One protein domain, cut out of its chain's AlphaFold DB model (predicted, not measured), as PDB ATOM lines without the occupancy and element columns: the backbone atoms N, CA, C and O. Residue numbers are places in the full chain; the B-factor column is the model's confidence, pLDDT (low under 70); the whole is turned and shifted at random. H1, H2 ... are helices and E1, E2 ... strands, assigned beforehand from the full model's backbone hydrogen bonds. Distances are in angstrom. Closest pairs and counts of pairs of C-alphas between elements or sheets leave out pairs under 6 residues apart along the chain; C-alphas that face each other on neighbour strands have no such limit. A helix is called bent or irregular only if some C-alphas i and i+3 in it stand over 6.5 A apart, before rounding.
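Overview. This is residues 48 to 176 of the 180 residues of an uncharacterized protein of Ustilago maydis (strain 521 / FGSC 9021) (UniProt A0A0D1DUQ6). A strongly twisted antiparallel sheet of five strands curls round H2, while H1 packs on its opposite face; H3 and H4 also pack on the sheet. The printed part has 129 residues with four named helices and five named strands, along the chain H1 E1 H2 E2 E3 E4 E5 H3 H4; the sheet's order is E1 E5 E4 E3 E2. The class is mixed, helices and strands. The whole is compact, with a radius of gyration of the C-alphas of 14.1 A, and rounded, spanning 38 by 33 by 29 A.

Arrangement. H1, residues 48 to 60, is on the sheet; its closest C-alphas with E1, residues 68 to 73, are those of Glu 58 and Leu 68, 6.7 A. H2, residues 76 to 87, is on the opposite face; its closest C-alphas with E3, residues 106 to 114, are those of His 85 and Trp 112, 7.3 A. E2, residues 94 to 97, E3, E4, residues 123 to 132, and E5, residues 135 to 144, form a meander of hairpins, each strand the antiparallel neighbour of the one before. Within hydrogen-bond range are N 96 and O 107 at 2.8 A, N 110 and O 127 at 2.9 A, N 128 and O 140 at 2.9 A and, between E1 and E5, N 72 and O 141 at 2.8 A. H3, residues 156 to 163, is closest to E3 at the C-alphas of Asn 161 and Pro 111, 6.1 A. H4, residues 168 to 175, is closest to E4 at the C-alphas of Tyr 175 and Trp 132, 5.6 A. There are three layers, helices on both faces of a sheet: H1 and H3 on one, H2 and H4 on the other. Every O i to N i+4 pair is within hydrogen-bond range in H1, H3 and H4, and 6 of 8 in H2.

Along the chain. H1 begins at C-alpha 48 (76.660, 120.758, 111.008) and is 18.2 A long. H2, 16.8 A, is irregular: C-alphas 77 and 80 are 7.8 A apart. E3, 23.8 A, bends by 56 degrees at residue 111; E4 and E5 are each 27.3 A. H4 ends at C-alpha 175 (93.761, 100.234, 115.824).

Size, cuts and confidence. The C-alphas farthest apart, of Glu 101 and Val 120, are 44.0 A apart. The printed part has no cut. The link from E5 to H3, 11 residues, is long. The mean pLDDT of the printed part is 90.9; residue 102 is under 70.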
ATOM      1  N   GLU A  48      75.603 120.343 111.928       82.56
ATOM      2  CA  GLU A  48      76.660 120.758 111.008       82.56
ATOM      3  C   GLU A  48      77.618 119.610 110.677       82.56
ATOM      4  O   GLU A  48      77.925 119.382 109.510       82.56
ATOM      5  N   TRP A  49      78.017 118.813 111.675       82.19
ATOM      6  CA  TRP A  49      78.917 117.677 111.463       82.19
ATOM      7  C   TRP A  49      78.277 116.582 110.606       82.19
ATOM      8  O   TRP A  49      78.925 115.994 109.746       82.19
ATOM      9  N   THR A  50      76.976 116.335 110.785       87.25
ATOM     10  CA  THR A  50      76.223 115.388 109.944       87.25
ATOM     11  C   THR A  50      76.184 115.841 108.492       87.25
ATOM     12  O   THR A  50      76.441 115.045 107.591       87.25
ATOM     13  N   GLN A  51      75.894 117.123 108.255       89.06
ATOM     14  CA  GLN A  51      75.864 117.679 106.904       89.06
ATOM     15  C   GLN A  51      77.250 117.675 106.259       89.06
ATOM     16  O   GLN A  51      77.362 117.318 105.087       89.06
ATOM     17  N   PHE A  52      78.290 118.016 107.027       90.62
ATOM     18  CA  PHE A  52      79.678 117.945 106.588       90.62
ATOM     19  C   PHE A  52      80.047 116.521 106.166       90.62
ATOM     20  O   PHE A  52      80.475 116.315 105.036       90.62
ATOM     21  N   MET A  53      79.809 115.529 107.026       92.06
ATOM     22  CA  MET A  53      80.160 114.140 106.728       92.06
ATOM     23  C   MET A  53      79.356 113.564 105.571       92.06
ATOM     24  O   MET A  53      79.915 112.833 104.756       92.06
ATOM     25  N   ARG A  54      78.074 113.924 105.444       94.44
ATOM     26  CA  ARG A  54      77.275 113.589 104.263       94.44
ATOM     27  C   ARG A  54      77.911 114.161 103.000       94.44
ATOM     28  O   ARG A  54      78.177 113.409 102.074       94.44
ATOM     29  N   HIS A  55      78.172 115.467 102.980       94.75
ATOM     30  CA  HIS A  55      78.718 116.145 101.805       94.75
ATOM     31  C   HIS A  55      80.095 115.604 101.421       94.75
ATOM     32  O   HIS A  55      80.345 115.319 100.255       94.75
ATOM     33  N   TYR A  56      80.965 115.403 102.408       95.31
ATOM     34  CA  TYR A  56      82.285 114.834 102.182       95.31
ATOM     35  C   TYR A  56      82.188 113.404 101.638       95.31
ATOM     36  O   TYR A  56      82.901 113.049 100.707       95.31
ATOM     37  N   THR A  57      81.261 112.590 102.154       96.12
ATOM     38  CA  THR A  57      81.029 111.235 101.628       96.12
ATOM     39  C   THR A  57      80.498 111.267 100.194       96.12
ATOM     40  O   THR A  57      80.976 110.498  99.368       96.12
ATOM     41  N   GLU A  58      79.565 112.168  99.866       96.38
ATOM     42  CA  GLU A  58      79.085 112.364  98.488       96.38
ATOM     43  C   GLU A  58      80.241 112.697  97.540       96.38
ATOM     44  O   GLU A  58      80.376 112.057  96.503       96.38
ATOM     45  N   GLN A  59      81.124 113.620  97.934       95.31
ATOM     46  CA  GLN A  59      82.303 113.981  97.144       95.31
ATOM     47  C   GLN A  59      83.250 112.799  96.923       95.31
ATOM     48  O   GLN A  59      83.709 112.592  95.808       95.31
ATOM     49  N   GLN A  60      83.534 112.003  97.959       94.69
ATOM     50  CA  GLN A  60      84.420 110.837  97.827       94.69
ATOM     51  C   GLN A  60      83.797 109.705  96.999       94.69
ATOM     52  O   GLN A  60      84.513 108.869  96.445       94.69
ATOM     53  N   LEU A  61      82.467 109.672  96.904       94.06
ATOM     54  CA  LEU A  61      81.736 108.716  96.080       94.06
ATOM     55  C   LEU A  61      81.455 109.218  94.655       94.06
ATOM     56  O   LEU A  61      80.765 108.520  93.911       94.06
ATOM     57  N   ASP A  62      81.988 110.385  94.268       94.75
ATOM     58  CA  ASP A  62      81.678 111.064  93.003       94.75
ATOM     59  C   ASP A  62      80.148 111.223  92.804       94.75
ATOM     60  O   ASP A  62      79.633 111.047  91.702       94.75
ATOM     61  N   LEU A  63      79.388 111.472  93.881       93.75
ATOM     62  CA  LEU A  63      77.933 111.643  93.836       93.75
ATOM     63  C   LEU A  63      77.549 113.122  93.743       93.75
ATOM     64  O   LEU A  63      78.152 113.959  94.425       93.75
ATOM     65  N   PRO A  64      76.469 113.460  93.014       91.56
ATOM     66  CA  PRO A  64      75.916 114.798  93.090       91.56
ATOM     67  C   PRO A  64      75.401 115.091  94.505       91.56
ATOM     68  O   PRO A  64      75.029 114.198  95.269       91.56
ATOM     69  N   ARG A  65      75.332 116.378  94.844       89.50
ATOM     70  CA  ARG A  65      74.874 116.837  96.160       89.50
ATOM     71  C   ARG A  65      73.480 116.291  96.506       89.50
ATOM     72  O   ARG A  65      72.617 116.190  95.631       89.50
ATOM     73  N   ASP A  66      73.264 115.987  97.785       89.00
ATOM     74  CA  ASP A  66      71.989 115.515  98.354       89.00
ATOM     75  C   ASP A  66      71.497 114.164  97.784       89.00
ATOM     76  O   ASP A  66      70.301 113.862  97.801       89.00
ATOM     77  N   HIS A  67      72.412 113.336  97.273       92.06
ATOM     78  CA  HIS A  67      72.113 111.980  96.799       92.06
ATOM     79  C   HIS A  67      72.270 110.917  97.885       92.06
ATOM     80  O   HIS A  67      71.696 109.831  97.752       92.06
ATOM     81  N   LEU A  68      72.970 111.234  98.976       93.69
ATOM     82  CA  LEU A  68      72.868 110.479 100.217       93.69
ATOM     83  C   LEU A  68      71.658 110.989 100.995       93.69
ATOM     84  O   LEU A  68      71.682 112.057 101.613       93.69
ATOM     85  N   HIS A  69      70.575 110.224 100.922       88.50
ATOM     86  CA  HIS A  69      69.316 110.535 101.575       88.50
ATOM     87  C   HIS A  69      68.488 109.257 101.788       88.50
ATOM     88  O   HIS A  69      68.378 108.438 100.873       88.50
ATOM     89  N   PRO A  70      67.835 109.091 102.949       88.38
ATOM     90  CA  PRO A  70      67.886 109.963 104.129       88.38
ATOM     91  C   PRO A  70      69.209 109.775 104.887       88.38
ATOM     92  O   PRO A  70      69.880 108.764 104.683       88.38
ATOM     93  N   VAL A  71      69.592 110.746 105.727       88.56
ATOM     94  CA  VAL A  71      70.832 110.697 106.523       88.56
ATOM     95  C   VAL A  71      70.509 110.707 108.002       88.56
ATOM     96  O   VAL A  71      69.965 111.677 108.520       88.56
ATOM     97  N   TYR A  72      70.958 109.652 108.657       86.69
ATOM     98  CA  TYR A  72      70.700 109.334 110.041       86.69
ATOM     99  C   TYR A  72      71.994 109.493 110.829       86.69
ATOM    100  O   TYR A  72      73.079 109.106 110.382       86.69
ATOM    101  N   ARG A  73      71.889 110.026 112.040       85.69
ATOM    102  CA  ARG A  73      73.002 110.016 112.994       85.69
ATOM    103  C   ARG A  73      73.070 108.682 113.730       85.69
ATOM    104  O   ARG A  73      72.124 107.893 113.722       85.69
ATOM    105  N   HIS A  74      74.193 108.451 114.403       80.81
ATOM    106  CA  HIS A  74      74.308 107.351 115.352       80.81
ATOM    107  C   HIS A  74      73.146 107.360 116.358       80.81
ATOM    108  O   HIS A  74      72.823 108.387 116.951       80.81
ATOM    109  N   ASN A  75      72.521 106.196 116.534       81.56
ATOM    110  CA  ASN A  75      71.404 105.989 117.446       81.56
ATOM    111  C   ASN A  75      71.656 104.715 118.258       81.56
ATOM    112  O   ASN A  75      71.802 103.639 117.670       81.56
ATOM    113  N   LEU A  76      71.665 104.825 119.590       81.31
ATOM    114  CA  LEU A  76      71.943 103.699 120.488       81.31
ATOM    115  C   LEU A  76      70.940 102.546 120.350       81.31
ATOM    116  O   LEU A  76      71.305 101.397 120.587       81.31
ATOM    117  N   ARG A  77      69.709 102.800 119.877       82.62
ATOM    118  CA  ARG A  77      68.733 101.741 119.556       82.62
ATOM    119  C   ARG A  77      69.269 100.756 118.515       82.62
ATOM    120  O   ARG A  77      68.855  99.602 118.502       82.62
ATOM    121  N   TYR A  78      70.177 101.201 117.645       85.19
ATOM    122  CA  TYR A  78      70.763 100.389 116.580       85.19
ATOM    123  C   TYR A  78      72.195  99.930 116.886       85.19
ATOM    124  O   TYR A  78      72.832  99.349 116.009       85.19
ATOM    125  N   ALA A  79      72.687 100.129 118.119       86.50
ATOM    126  CA  ALA A  79      74.047  99.773 118.541       86.50
ATOM    127  C   ALA A  79      74.445  98.348 118.128       86.50
ATOM    128  O   ALA A  79      75.466  98.156 117.473       86.50
ATOM    129  N   GLN A  80      73.577  97.368 118.397       89.62
ATOM    130  CA  GLN A  80      73.828  95.969 118.052       89.62
ATOM    131  C   GLN A  80      73.947  95.734 116.535       89.62
ATOM    132  O   GLN A  80      74.697  94.862 116.102       89.62
ATOM    133  N   HIS A  81      73.238  96.502 115.701       91.19
ATOM    134  CA  HIS A  81      73.348  96.380 114.244       91.19
ATOM    135  C   HIS A  81      74.680  96.933 113.728       91.19
ATOM    136  O   HIS A  81      75.295  96.304 112.865       91.19
ATOM    137  N   TYR A  82      75.149  98.060 114.276       91.19
ATOM    138  CA  TYR A  82      76.484  98.578 113.964       91.19
ATOM    139  C   TYR A  82      77.566  97.601 114.425       91.19
ATOM    140  O   TYR A  82      78.457  97.262 113.652       91.19
ATOM    141  N   GLU A  83      77.461  97.093 115.652       91.88
ATOM    142  CA  GLU A  83      78.408  96.137 116.221       91.88
ATOM    143  C   GLU A  83      78.490  94.852 115.386       91.88
ATOM    144  O   GLU A  83      79.584  94.426 115.018       91.88
ATOM    145  N   ASN A  84      77.345  94.265 115.022       93.44
ATOM    146  CA  ASN A  84      77.297  93.075 114.174       93.44
ATOM    147  C   ASN A  84      77.948  93.321 112.808       93.44
ATOM    148  O   ASN A  84      78.694  92.471 112.321       93.44
ATOM    149  N   HIS A  85      77.693  94.485 112.201       94.81
ATOM    150  CA  HIS A  85      78.303  94.863 110.928       94.81
ATOM    151  C   HIS A  85      79.823  94.997 111.045       94.81
ATOM    152  O   HIS A  85      80.563  94.473 110.218       94.81
ATOM    153  N   ILE A  86      80.306  95.654 112.095       92.94
ATOM    154  CA  ILE A  86      81.737  95.906 112.273       92.94
ATOM    155  C   ILE A  86      82.491  94.622 112.658       92.94
ATOM    156  O   ILE A  86      83.633  94.426 112.244       92.94
ATOM    157  N   ARG A  87      81.859  93.709 113.406       90.69
ATOM    158  CA  ARG A  87      82.441  92.405 113.767       90.69
ATOM    159  C   ARG A  87      82.446  91.396 112.619       90.69
ATOM    160  O   ARG A  87      83.180  90.407 112.689       90.69
ATOM    161  N   ASN A  88      81.633  91.602 111.584       94.62
ATOM    162  CA  ASN A  88      81.561  90.688 110.454       94.62
ATOM    163  C   ASN A  88      82.872  90.714 109.646       94.62
ATOM    164  O   ASN A  88      83.283  91.755 109.141       94.62
ATOM    165  N   ARG A  89      83.508  89.546 109.481       95.25
ATOM    166  CA  ARG A  89      84.767  89.379 108.730       95.25
ATOM    167  C   ARG A  89      84.637  89.695 107.238       95.25
ATOM    168  O   ARG A  89      85.637  90.012 106.587       95.25
ATOM    169  N   ASP A  90      83.425  89.635 106.704       96.50
ATOM    170  CA  ASP A  90      83.142  89.909 105.296       96.50
ATOM    171  C   ASP A  90      82.932  91.398 105.010       96.50
ATOM    172  O   ASP A  90      82.948  91.806 103.851       96.50
ATOM    173  N   THR A  91      82.819  92.229 106.049       97.00
ATOM    174  CA  THR A  91      82.717  93.681 105.896       97.00
ATOM    175  C   THR A  91      83.949  94.233 105.191       97.00
ATOM    176  O   THR A  91      85.075  93.772 105.398       97.00
ATOM    177  N   ARG A  92      83.745  95.221 104.321       98.25
ATOM    178  CA  ARG A  92      84.825  95.916 103.627       98.25
ATOM    179  C   ARG A  92      84.694  97.409 103.830       98.25
ATOM    180  O   ARG A  92      83.598  97.957 103.784       98.25
ATOM    181  N   TYR A  93      85.830  98.059 104.012       98.44
ATOM    182  CA  TYR A  93      85.917  99.484 104.265       98.44
ATOM    183  C   TYR A  93      86.666 100.189 103.140       98.44
ATOM    184  O   TYR A  93      87.560  99.637 102.496       98.44
ATOM    185  N   TYR A  94      86.327 101.451 102.942       98.19
ATOM    186  CA  TYR A  94      87.103 102.410 102.178       98.19
ATOM    187  C   TYR A  94      87.561 103.516 103.131       98.19
ATOM    188  O   TYR A  94      86.776 103.991 103.954       98.19
ATOM    189  N   LEU A  95      88.839 103.892 103.061       97.25
ATOM    190  CA  LEU A  95      89.388 104.964 103.886       97.25
ATOM    191  C   LEU A  95      88.892 106.312 103.354       97.25
ATOM    192  O   LEU A  95      89.261 106.709 102.256       97.25
ATOM    193  N   LEU A  96      88.080 107.005 104.149       95.88
ATOM    194  CA  LEU A  96      87.467 108.279 103.784       95.88
ATOM    195  C   LEU A  96      88.354 109.464 104.184       95.88
ATOM    196  O   LEU A  96      88.611 110.361 103.385       95.88
ATOM    197  N   VAL A  97      88.818 109.470 105.434       92.88
ATOM    198  CA  VAL A  97      89.700 110.510 105.977       92.88
ATOM    199  C   VAL A  97      90.860 109.810 106.675       92.88
ATOM    200  O   VAL A  97      90.607 109.098 107.652       92.88
ATOM    201  N   PRO A  98      92.109 109.963 106.195       91.00
ATOM    202  CA  PRO A  98      93.266 109.398 106.872       91.00
ATOM    203  C   PRO A  98      93.467 110.048 108.242       91.00
ATOM    204  O   PRO A  98      93.024 111.163 108.503       91.00
ATOM    205  N   GLU A  99      94.183 109.343 109.107       87.12
ATOM    206  CA  GLU A  99      94.685 109.903 110.358       87.12
ATOM    207  C   GLU A  99      95.655 111.057 110.067       87.12
ATOM    208  O   GLU A  99      96.494 110.957 109.168       87.12
ATOM    209  N   PHE A 100      95.542 112.146 110.823       80.75
ATOM    210  CA  PHE A 100      96.417 113.311 110.722       80.75
ATOM    211  C   PHE A 100      96.833 113.776 112.117       80.75
ATOM    212  O   PHE A 100      96.285 113.340 113.127       80.75
ATOM    213  N   GLU A 101      97.837 114.646 112.190       70.69
ATOM    214  CA  GLU A 101      98.368 115.118 113.466       70.69
ATOM    215  C   GLU A 101      97.266 115.783 114.311       70.69
ATOM    216  O   GLU A 101      96.620 116.738 113.885       70.69
ATOM    217  N   GLY A 102      97.020 115.231 115.504       66.75
ATOM    218  CA  GLY A 102      95.942 115.660 116.399       66.75
ATOM    219  C   GLY A 102      94.582 114.983 116.173       66.75
ATOM    220  O   GLY A 102      93.660 115.248 116.945       66.75
ATOM    221  N   SER A 103      94.428 114.099 115.179       73.81
ATOM    222  CA  SER A 103      93.178 113.358 114.973       73.81
ATOM    223  C   SER A 103      93.033 112.192 115.958       73.81
ATOM    224  O   SER A 103      93.993 111.520 116.335       73.81
ATOM    225  N   GLN A 104      91.795 111.927 116.382       75.94
ATOM    226  CA  GLN A 104      91.447 110.753 117.186       75.94
ATOM    227  C   GLN A 104      91.080 109.582 116.268       75.94
ATOM    228  O   GLN A 104      89.951 109.099 116.313       75.94
ATOM    229  N   GLY A 105      92.013 109.164 115.407       89.31
ATOM    230  CA  GLY A 105      91.819 108.046 114.481       89.31
ATOM    231  C   GLY A 105      91.562 108.448 113.029       89.31
ATOM    232  O   GLY A 105      91.881 109.569 112.618       89.31
ATOM    233  N   ALA A 106      91.026 107.505 112.253       94.19
ATOM    234  CA  ALA A 106      90.686 107.694 110.845       94.19
ATOM    235  C   ALA A 106      89.233 107.306 110.560       94.19
ATOM    236  O   ALA A 106      88.663 106.411 111.191       94.19
ATOM    237  N   ILE A 107      88.651 107.968 109.561       95.12
ATOM    238  CA  ILE A 107      87.257 107.774 109.178       95.12
ATOM    239  C   ILE A 107      87.193 106.877 107.952       95.12
ATOM    240  O   ILE A 107      87.910 107.078 106.972       95.12
ATOM    241  N   TYR A 108      86.284 105.917 108.000       97.50
ATOM    242  CA  TYR A 108      86.028 104.952 106.950       97.50
ATOM    243  C   TYR A 108      84.560 104.988 106.546       97.50
ATOM    244  O   TYR A 108      83.689 105.355 107.337       97.50
ATOM    245  N   ILE A 109      84.293 104.548 105.323       97.81
ATOM    246  CA  ILE A 109      82.949 104.204 104.864       97.81
ATOM    247  C   ILE A 109      82.874 102.723 104.536       97.81
ATOM    248  O   ILE A 109      83.854 102.122 104.098       97.81
ATOM    249  N   THR A 110      81.709 102.131 104.745       98.19
ATOM    250  CA  THR A 110      81.435 100.732 104.415       98.19
ATOM    251  C   THR A 110      80.043 100.627 103.802       98.19
ATOM    252  O   THR A 110      79.118 101.273 104.308       98.19
ATOM    253  N   PRO A 111      79.856  99.802 102.753       97.69
ATOM    254  CA  PRO A 111      78.523  99.369 102.371       97.69
ATOM    255  C   PRO A 111      77.890  98.652 103.562       97.69
ATOM    256  O   PRO A 111      78.543  97.842 104.225       97.69
ATOM    257  N   TRP A 112      76.642  98.986 103.858       96.06
ATOM    258  CA  TRP A 112      75.901  98.462 104.991       96.06
ATOM    259  C   TRP A 112      74.493  98.090 104.549       96.06
ATOM    260  O   TRP A 112      73.721  98.930 104.089       96.06
ATOM    261  N   THR A 113      74.169  96.808 104.686       93.31
ATOM    262  CA  THR A 113      72.832  96.296 104.403       93.31
ATOM    263  C   THR A 113      72.186  95.867 105.701       93.31
ATOM    264  O   THR A 113      72.714  95.001 106.401       93.31
ATOM    265  N   TRP A 114      71.028  96.433 106.018       89.81
ATOM    266  CA  TRP A 114      70.271  96.030 107.197       89.81
ATOM    267  C   TRP A 114      68.775  96.251 107.009       89.81
ATOM    268  O   TRP A 114      68.338  97.067 106.198       89.81
ATOM    269  N   THR A 115      67.983  95.505 107.770       88.00
ATOM    270  CA  THR A 115      66.531  95.667 107.825       88.00
ATOM    271  C   THR A 115      66.185  96.379 109.119       88.00
ATOM    272  O   THR A 115      66.532  95.905 110.204       88.00
ATOM    273  N   ARG A 116      65.505  97.522 109.019       83.69
ATOM    274  CA  ARG A 116      65.043  98.250 110.205       83.69
ATOM    275  C   ARG A 116      63.955  97.446 110.918       83.69
ATOM    276  O   ARG A 116      63.200  96.757 110.240       83.69
ATOM    277  N   PRO A 117      63.791  97.585 112.247       78.06
ATOM    278  CA  PRO A 117      62.775  96.831 112.988       78.06
ATOM    279  C   PRO A 117      61.339  96.970 112.449       78.06
ATOM    280  O   PRO A 117      60.563  96.029 112.543       78.06
ATOM    281  N   GLU A 118      61.000  98.124 111.863       79.81
ATOM    282  CA  GLU A 118      59.664  98.430 111.317       79.81
ATOM    283  C   GLU A 118      59.529  98.099 109.815       79.81
ATOM    284  O   GLU A 118      58.529  98.429 109.169       79.81
ATOM    285  N   GLU A 119      60.568  97.520 109.212       83.06
ATOM    286  CA  GLU A 119      60.660  97.283 107.775       83.06
ATOM    287  C   GLU A 119      60.859  95.801 107.471       83.06
ATOM    288  O   GLU A 119      61.347  95.027 108.286       83.06
ATOM    289  N   VAL A 120      60.459  95.397 106.266       85.25
ATOM    290  CA  VAL A 120      60.577  94.003 105.801       85.25
ATOM    291  C   VAL A 120      61.662  93.868 104.730       85.25
ATOM    292  O   VAL A 120      62.164  92.779 104.474       85.25
ATOM    293  N   ILE A 121      62.037  94.984 104.101       85.00
ATOM    294  CA  ILE A 121      62.989  95.021 102.994       85.00
ATOM    295  C   ILE A 121      64.327  95.544 103.531       85.00
ATOM    296  O   ILE A 121      64.336  96.618 104.139       85.00
ATOM    297  N   PRO A 122      65.444  94.827 103.308       87.44
ATOM    298  CA  PRO A 122      66.767  95.343 103.625       87.44
ATOM    299  C   PRO A 122      67.062  96.621 102.842       87.44
ATOM    300  O   PRO A 122      66.802  96.701 101.640       87.44
ATOM    301  N   ARG A 123      67.644  97.612 103.510       87.94
ATOM    302  CA  ARG A 123      68.121  98.841 102.881       87.94
ATOM    303  C   ARG A 123      69.592  98.724 102.537       87.94
ATOM    304  O   ARG A 123      70.363  98.175 103.315       87.94
ATOM    305  N   GLN A 124      69.954  99.279 101.388       92.25
ATOM    306  CA  GLN A 124      71.333  99.517 100.985       92.25
ATOM    307  C   GLN A 124      71.731 100.917 101.439       92.25
ATOM    308  O   GLN A 124      71.173 101.913 100.973       92.25
ATOM    309  N   GLU A 125      72.669 100.986 102.373       94.31
ATOM    310  CA  GLU A 125      73.093 102.229 103.002       94.31
ATOM    311  C   GLU A 125      74.619 102.307 103.072       94.31
ATOM    312  O   GLU A 125      75.326 101.304 103.052       94.31
ATOM    313  N   VAL A 126      75.152 103.517 103.169       95.94
ATOM    314  CA  VAL A 126      76.541 103.736 103.562       95.94
ATOM    315  C   VAL A 126      76.588 103.963 105.067       95.94
ATOM    316  O   VAL A 126      75.820 104.764 105.597       95.94
ATOM    317  N   LEU A 127      77.495 103.280 105.760       96.31
ATOM    318  CA  LEU A 127      77.837 103.573 107.149       96.31
ATOM    319  C   LEU A 127      79.191 104.277 107.182       96.31
ATOM    320  O   LEU A 127      80.173 103.774 106.637       96.31
ATOM    321  N   VAL A 128      79.239 105.426 107.850       96.19
ATOM    322  CA  VAL A 128      80.462 106.193 108.088       96.19
ATOM    323  C   VAL A 128      80.880 105.979 109.536       96.19
ATOM    324  O   VAL A 128      80.087 106.199 110.450       96.19
ATOM    325  N   VAL A 129      82.119 105.552 109.758       95.19
ATOM    326  CA  VAL A 129      82.619 105.138 111.075       95.19
ATOM    327  C   VAL A 129      84.027 105.678 111.309       95.19
ATOM    328  O   VAL A 129      84.878 105.617 110.427       95.19
ATOM    329  N   ASN A 130      84.275 106.217 112.501       93.81
ATOM    330  CA  ASN A 130      85.624 106.523 112.973       93.81
ATOM    331  C   ASN A 130      86.190 105.310 113.717       93.81
ATOM    332  O   ASN A 130      85.487 104.754 114.562       93.81
ATOM    333  N   PHE A 131      87.448 104.955 113.464       93.50
ATOM    334  CA  PHE A 131      88.202 103.991 114.267       93.50
ATOM    335  C   PHE A 131      89.399 104.666 114.925       93.50
ATOM    336  O   PHE A 131      90.181 105.346 114.261       93.50
ATOM    337  N   TRP A 132      89.569 104.422 116.221       91.25
ATOM    338  CA  TRP A 132      90.745 104.818 116.996       91.25
ATOM    339  C   TRP A 132      91.074 103.736 118.018       91.25
ATOM    340  O   TRP A 132      90.335 102.773 118.149       91.25
ATOM    341  N   ARG A 133      92.204 103.870 118.718       87.06
ATOM    342  CA  ARG A 133      92.748 102.883 119.674       87.06
ATOM    343  C   ARG A 133      91.676 102.072 120.420       87.06
ATOM    344  O   ARG A 133      91.046 102.576 121.343       87.06
ATOM    345  N   GLU A 134      91.523 100.812 120.028       86.56
ATOM    346  CA  GLU A 134      90.586  99.832 120.581       86.56
ATOM    347  C   GLU A 134      89.114 100.295 120.624       86.56
ATOM    348  O   GLU A 134      88.341  99.828 121.455       86.56
ATOM    349  N   SER A 135      88.689 101.202 119.747       89.31
ATOM    350  CA  SER A 135      87.355 101.810 119.776       89.31
ATOM    351  C   SER A 135      86.861 102.222 118.390       89.31
ATOM    352  O   SER A 135      87.627 102.387 117.437       89.31
ATOM    353  N   TYR A 136      85.546 102.381 118.274       91.00
ATOM    354  CA  TYR A 136      84.902 102.895 117.075       91.00
ATOM    355  C   TYR A 136      83.724 103.801 117.436       91.00
ATOM    356  O   TYR A 136      83.162 103.714 118.526       91.00
ATOM    357  N   ASN A 137      83.341 104.664 116.501       89.69
ATOM    358  CA  ASN A 137      82.165 105.521 116.611       89.69
ATOM    359  C   ASN A 137      81.469 105.566 115.254       89.69
ATOM    360  O   ASN A 137      82.029 106.147 114.317       89.69
ATOM    361  N   PRO A 138      80.264 104.992 115.117       91.56
ATOM    362  CA  PRO A 138      79.403 105.302 113.988       91.56
ATOM    363  C   PRO A 138      79.156 106.814 113.967       91.56
ATOM    364  O   PRO A 138      78.816 107.409 114.985       91.56
ATOM    365  N   ILE A 139      79.355 107.460 112.824       91.06
ATOM    366  CA  ILE A 139      79.154 108.905 112.686       91.06
ATOM    367  C   ILE A 139      77.766 109.167 112.106       91.06
ATOM    368  O   ILE A 139      76.925 109.805 112.743       91.06
ATOM    369  N   ILE A 140      77.530 108.639 110.906       92.69
ATOM    370  CA  ILE A 140      76.253 108.694 110.195       92.69
ATOM    371  C   ILE A 140      76.027 107.380 109.452       92.69
ATOM    372  O   ILE A 140      76.982 106.683 109.109       92.69
ATOM    373  N   HIS A 141      74.771 107.090 109.142       93.25
ATOM    374  CA  HIS A 141      74.421 106.178 108.063       93.25
ATOM    375  C   HIS A 141      73.438 106.848 107.110       93.25
ATOM    376  O   HIS A 141      72.648 107.700 107.520       93.25
ATOM    377  N   ALA A 142      73.505 106.507 105.830       92.94
ATOM    378  CA  ALA A 142      72.668 107.138 104.823       92.94
ATOM    379  C   ALA A 142      72.238 106.163 103.734       92.94
ATOM    380  O   ALA A 142      73.035 105.357 103.263       92.94
ATOM    381  N   GLY A 143      70.987 106.286 103.301       92.19
ATOM    382  CA  GLY A 143      70.515 105.628 102.087       92.19
ATOM    383  C   GLY A 143      71.021 106.323 100.828       92.19
ATOM    384  O   GLY A 143      71.476 107.468 100.863       92.19
ATOM    385  N   PHE A 144      70.888 105.637  99.700       91.75
ATOM    386  CA  PHE A 144      71.051 106.241  98.383       91.75
ATOM    387  C   PHE A 144      69.690 106.686  97.860       91.75
ATOM    388  O   PHE A 144      68.707 105.942  97.943       91.75
ATOM    389  N   ARG A 145      69.626 107.877  97.262       88.44
ATOM    390  CA  ARG A 145      68.458 108.269  96.473       88.44
ATOM    391  C   ARG A 145      68.210 107.214  95.390       88.44
ATOM    392  O   ARG A 145      69.146 106.697  94.784       88.44
ATOM    393  N   GLN A 146      66.945 106.893  95.127       80.19
ATOM    394  CA  GLN A 146      66.601 105.966  94.051       80.19
ATOM    395  C   GLN A 146      67.198 106.457  92.726       80.19
ATOM    396  O   GLN A 146      67.023 107.622  92.369       80.19
ATOM    397  N   GLY A 147      67.898 105.580  92.004       80.88
ATOM    398  CA  GLY A 147      68.572 105.986  90.768       80.88
ATOM    399  C   GLY A 147      69.935 106.651  90.972       80.88
ATOM    400  O   GLY A 147      70.469 107.162  89.995       80.88
ATOM    401  N   ALA A 148      70.481 106.703  92.196       87.19
ATOM    402  CA  ALA A 148      71.760 107.361  92.445       87.19
ATOM    403  C   ALA A 148      72.886 106.701  91.639       87.19
ATOM    404  O   ALA A 148      73.270 105.551  91.877       87.19
ATOM    405  N   VAL A 149      73.419 107.480  90.707       92.06
ATOM    406  CA  VAL A 149      74.598 107.171  89.910       92.06
ATOM    407  C   VAL A 149      75.682 108.187  90.240       92.06
ATOM    408  O   VAL A 149      75.376 109.343  90.543       92.06
ATOM    409  N   ASN A 150      76.936 107.752  90.216       90.44
ATOM    410  CA  ASN A 150      78.073 108.659  90.319       90.44
ATOM    411  C   ASN A 150      78.294 109.418  88.999       90.44
ATOM    412  O   ASN A 150      77.680 109.108  87.975       90.44
ATOM    413  N   ASP A 151      79.219 110.375  88.996       88.88
ATOM    414  CA  ASP A 151      79.560 111.199  87.828       88.88
ATOM    415  C   ASP A 151      80.067 110.383  86.621       88.88
ATOM    416  O   ASP A 151      80.122 110.876  85.494       88.88
ATOM    417  N   ARG A 152      80.416 109.108  86.834       89.56
ATOM    418  CA  ARG A 152      80.857 108.159  85.799       89.56
ATOM    419  C   ARG A 152      79.715 107.290  85.263       89.56
ATOM    420  O   ARG A 152      79.953 106.450  84.398       89.56
ATOM    421  N   GLY A 153      78.491 107.478  85.761       92.31
ATOM    422  CA  GLY A 153      77.306 106.707  85.386       92.31
ATOM    423  C   GLY A 153      77.211 105.321  86.035       92.31
ATOM    424  O   GLY A 153      76.395 104.508  85.606       92.31
ATOM    425  N   GLU A 154      78.030 105.028  87.046       93.94
ATOM    426  CA  GLU A 154      77.979 103.775  87.805       93.94
ATOM    427  C   GLU A 154      76.995 103.908  88.972       93.94
ATOM    428  O   GLU A 154      76.920 104.953  89.621       93.94
ATOM    429  N   TRP A 155      76.245 102.844  89.264       94.44
ATOM    430  CA  TRP A 155      75.348 102.804  90.416       94.44
ATOM    431  C   TRP A 155      76.130 103.008  91.714       94.44
ATOM    432  O   TRP A 155      77.106 102.306  91.979       94.44
ATOM    433  N   ALA A 156      75.685 103.953  92.542       93.88
ATOM    434  CA  ALA A 156      76.409 104.377  93.740       93.88
ATOM    435  C   ALA A 156      76.720 103.216  94.703       93.88
ATOM    436  O   ALA A 156      77.814 103.137  95.266       93.88
ATOM    437  N   TRP A 157      75.767 102.293  94.856       94.69
ATOM    438  CA  TRP A 157      75.931 101.087  95.666       94.69
ATOM    439  C   TRP A 157      77.035 100.172  95.130       94.69
ATOM    440  O   TRP A 157      77.902  99.736  95.889       94.69
ATOM    441  N   ASP A 158      77.027  99.903  93.826       95.38
ATOM    442  CA  ASP A 158      78.003  99.021  93.185       95.38
ATOM    443  C   ASP A 158      79.404  99.641  93.233       95.38
ATOM    444  O   ASP A 158      80.373  98.961  93.580       95.38
ATOM    445  N   TYR A 159      79.491 100.957  93.006       96.19
ATOM    446  CA  TYR A 159      80.732 101.713  93.141       96.19
ATOM    447  C   TYR A 159      81.323 101.586  94.547       96.19
ATOM    448  O   TYR A 159      82.495 101.226  94.694       96.19
ATOM    449  N   LEU A 160      80.511 101.815  95.586       96.75
ATOM    450  CA  LEU A 160      80.942 101.693  96.979       96.75
ATOM    451  C   LEU A 160      81.450 100.277  97.293       96.75
ATOM    452  O   LEU A 160      82.523 100.132  97.877       96.75
ATOM    453  N   ASN A 161      80.720  99.235  96.877       97.25
ATOM    454  CA  ASN A 161      81.143  97.843  97.073       97.25
ATOM    455  C   ASN A 161      82.466  97.529  96.367       97.25
ATOM    456  O   ASN A 161      83.265  96.750  96.878       97.25
ATOM    457  N   ARG A 162      82.719  98.149  95.213       96.88
ATOM    458  CA  ARG A 162      83.950  97.957  94.447       96.88
ATOM    459  C   ARG A 162      85.160  98.645  95.078       96.88
ATOM    460  O   ARG A 162      86.257  98.089  95.030       96.88
ATOM    461  N   ILE A 163      84.999  99.854  95.620       97.00
ATOM    462  CA  ILE A 163      86.116 100.607  96.223       97.00
ATOM    463  C   ILE A 163      86.403 100.187  97.671       97.00
ATOM    464  O   ILE A 163      87.533 100.337  98.146       97.00
ATOM    465  N   ALA A 164      85.406  99.645  98.374       98.19
ATOM    466  CA  ALA A 164      85.564  99.117  99.719       98.19
ATOM    467  C   ALA A 164      86.378  97.817  99.685       98.19
ATOM    468  O   ALA A 164      85.901  96.761  99.282       98.19
ATOM    469  N   THR A 165      87.632  97.894 100.122       98.31
ATOM    470  CA  THR A 165      88.611  96.798  99.997       98.31
ATOM    471  C   THR A 165      89.322  96.467 101.304       98.31
ATOM    472  O   THR A 165      89.824  95.355 101.460       98.31
ATOM    473  N   ILE A 166      89.333  97.391 102.266       98.25
ATOM    474  CA  ILE A 166      90.015  97.229 103.551       98.25
ATOM    475  C   ILE A 166      89.222  96.251 104.416       98.25
ATOM    476  O   ILE A 166      88.009  96.384 104.560       98.25
ATOM    477  N   THR A 167      89.890  95.261 104.996       97.12
ATOM    478  CA  THR A 167      89.252  94.217 105.808       97.12
ATOM    479  C   THR A 167      89.182  94.606 107.290       97.12
ATOM    480  O   THR A 167      89.960  95.447 107.749       97.12
ATOM    481  N   PRO A 168      88.315  93.961 108.094       95.31
ATOM    482  CA  PRO A 168      88.279  94.181 109.538       95.31
ATOM    483  C   PRO A 168      89.601  93.796 110.212       95.31
ATOM    484  O   PRO A 168      89.973  94.379 111.223       95.31
ATOM    485  N   ASP A 169      90.344  92.841 109.650       93.94
ATOM    486  CA  ASP A 169      91.649  92.419 110.166       93.94
ATOM    487  C   ASP A 169      92.691  93.530 110.002       93.94
ATOM    488  O   ASP A 169      93.422  93.805 110.947       93.94
ATOM    489  N   GLN A 170      92.682  94.241 108.869       95.19
ATOM    490  CA  GLN A 170      93.538  95.412 108.650       95.19
ATOM    491  C   GLN A 170      93.169  96.579 109.580       95.19
ATOM    492  O   GLN A 170      94.048  97.271 110.090       95.19
ATOM    493  N   ILE A 171      91.873  96.785 109.851       94.75
ATOM    494  CA  ILE A 171      91.421  97.759 110.857       94.75
ATOM    495  C   ILE A 171      91.945  97.372 112.248       94.75
ATOM    496  O   ILE A 171      92.474  98.223 112.963       94.75
ATOM    497  N   ARG A 172      91.851  96.091 112.625       90.81
ATOM    498  CA  ARG A 172      92.330  95.590 113.924       90.81
ATOM    499  C   ARG A 172      93.848  95.637 114.063       90.81
ATOM    500  O   ARG A 172      94.347  95.930 115.141       90.81
ATOM    501  N   GLU A 173      94.586  95.377 112.991       91.31
ATOM    502  CA  GLU A 173      96.042  95.525 112.973       91.31
ATOM    503  C   GLU A 173      96.445  96.979 113.253       91.31
ATOM    504  O   GLU A 173      97.361  97.232 114.033       91.31
ATOM    505  N   ARG A 174      95.711  97.941 112.678       90.50
ATOM    506  CA  ARG A 174      96.007  99.368 112.828       90.50
ATOM    507  C   ARG A 174      95.566  99.957 114.168       90.50
ATOM    508  O   ARG A 174      96.295 100.757 114.748       90.50
ATOM    509  N   TYR A 175      94.376  99.601 114.649       90.12
ATOM    510  CA  TYR A 175      93.761 100.234 115.824       90.12
ATOM    511  C   TYR A 175      93.689  99.321 117.050       90.12
ATOM    512  O   TYR A 175      93.170  99.733 118.084       90.12
ATOM    513  N   GLY A 176      94.234  98.108 116.972       83.50
ATOM    514  CA  GLY A 176      94.150  97.098 118.020       83.50
ATOM    515  C   GLY A 176      92.837  96.318 117.980       83.50
ATOM    516  O   GLY A 176      92.026  96.431 117.058       83.50
TER     517      GLY A 176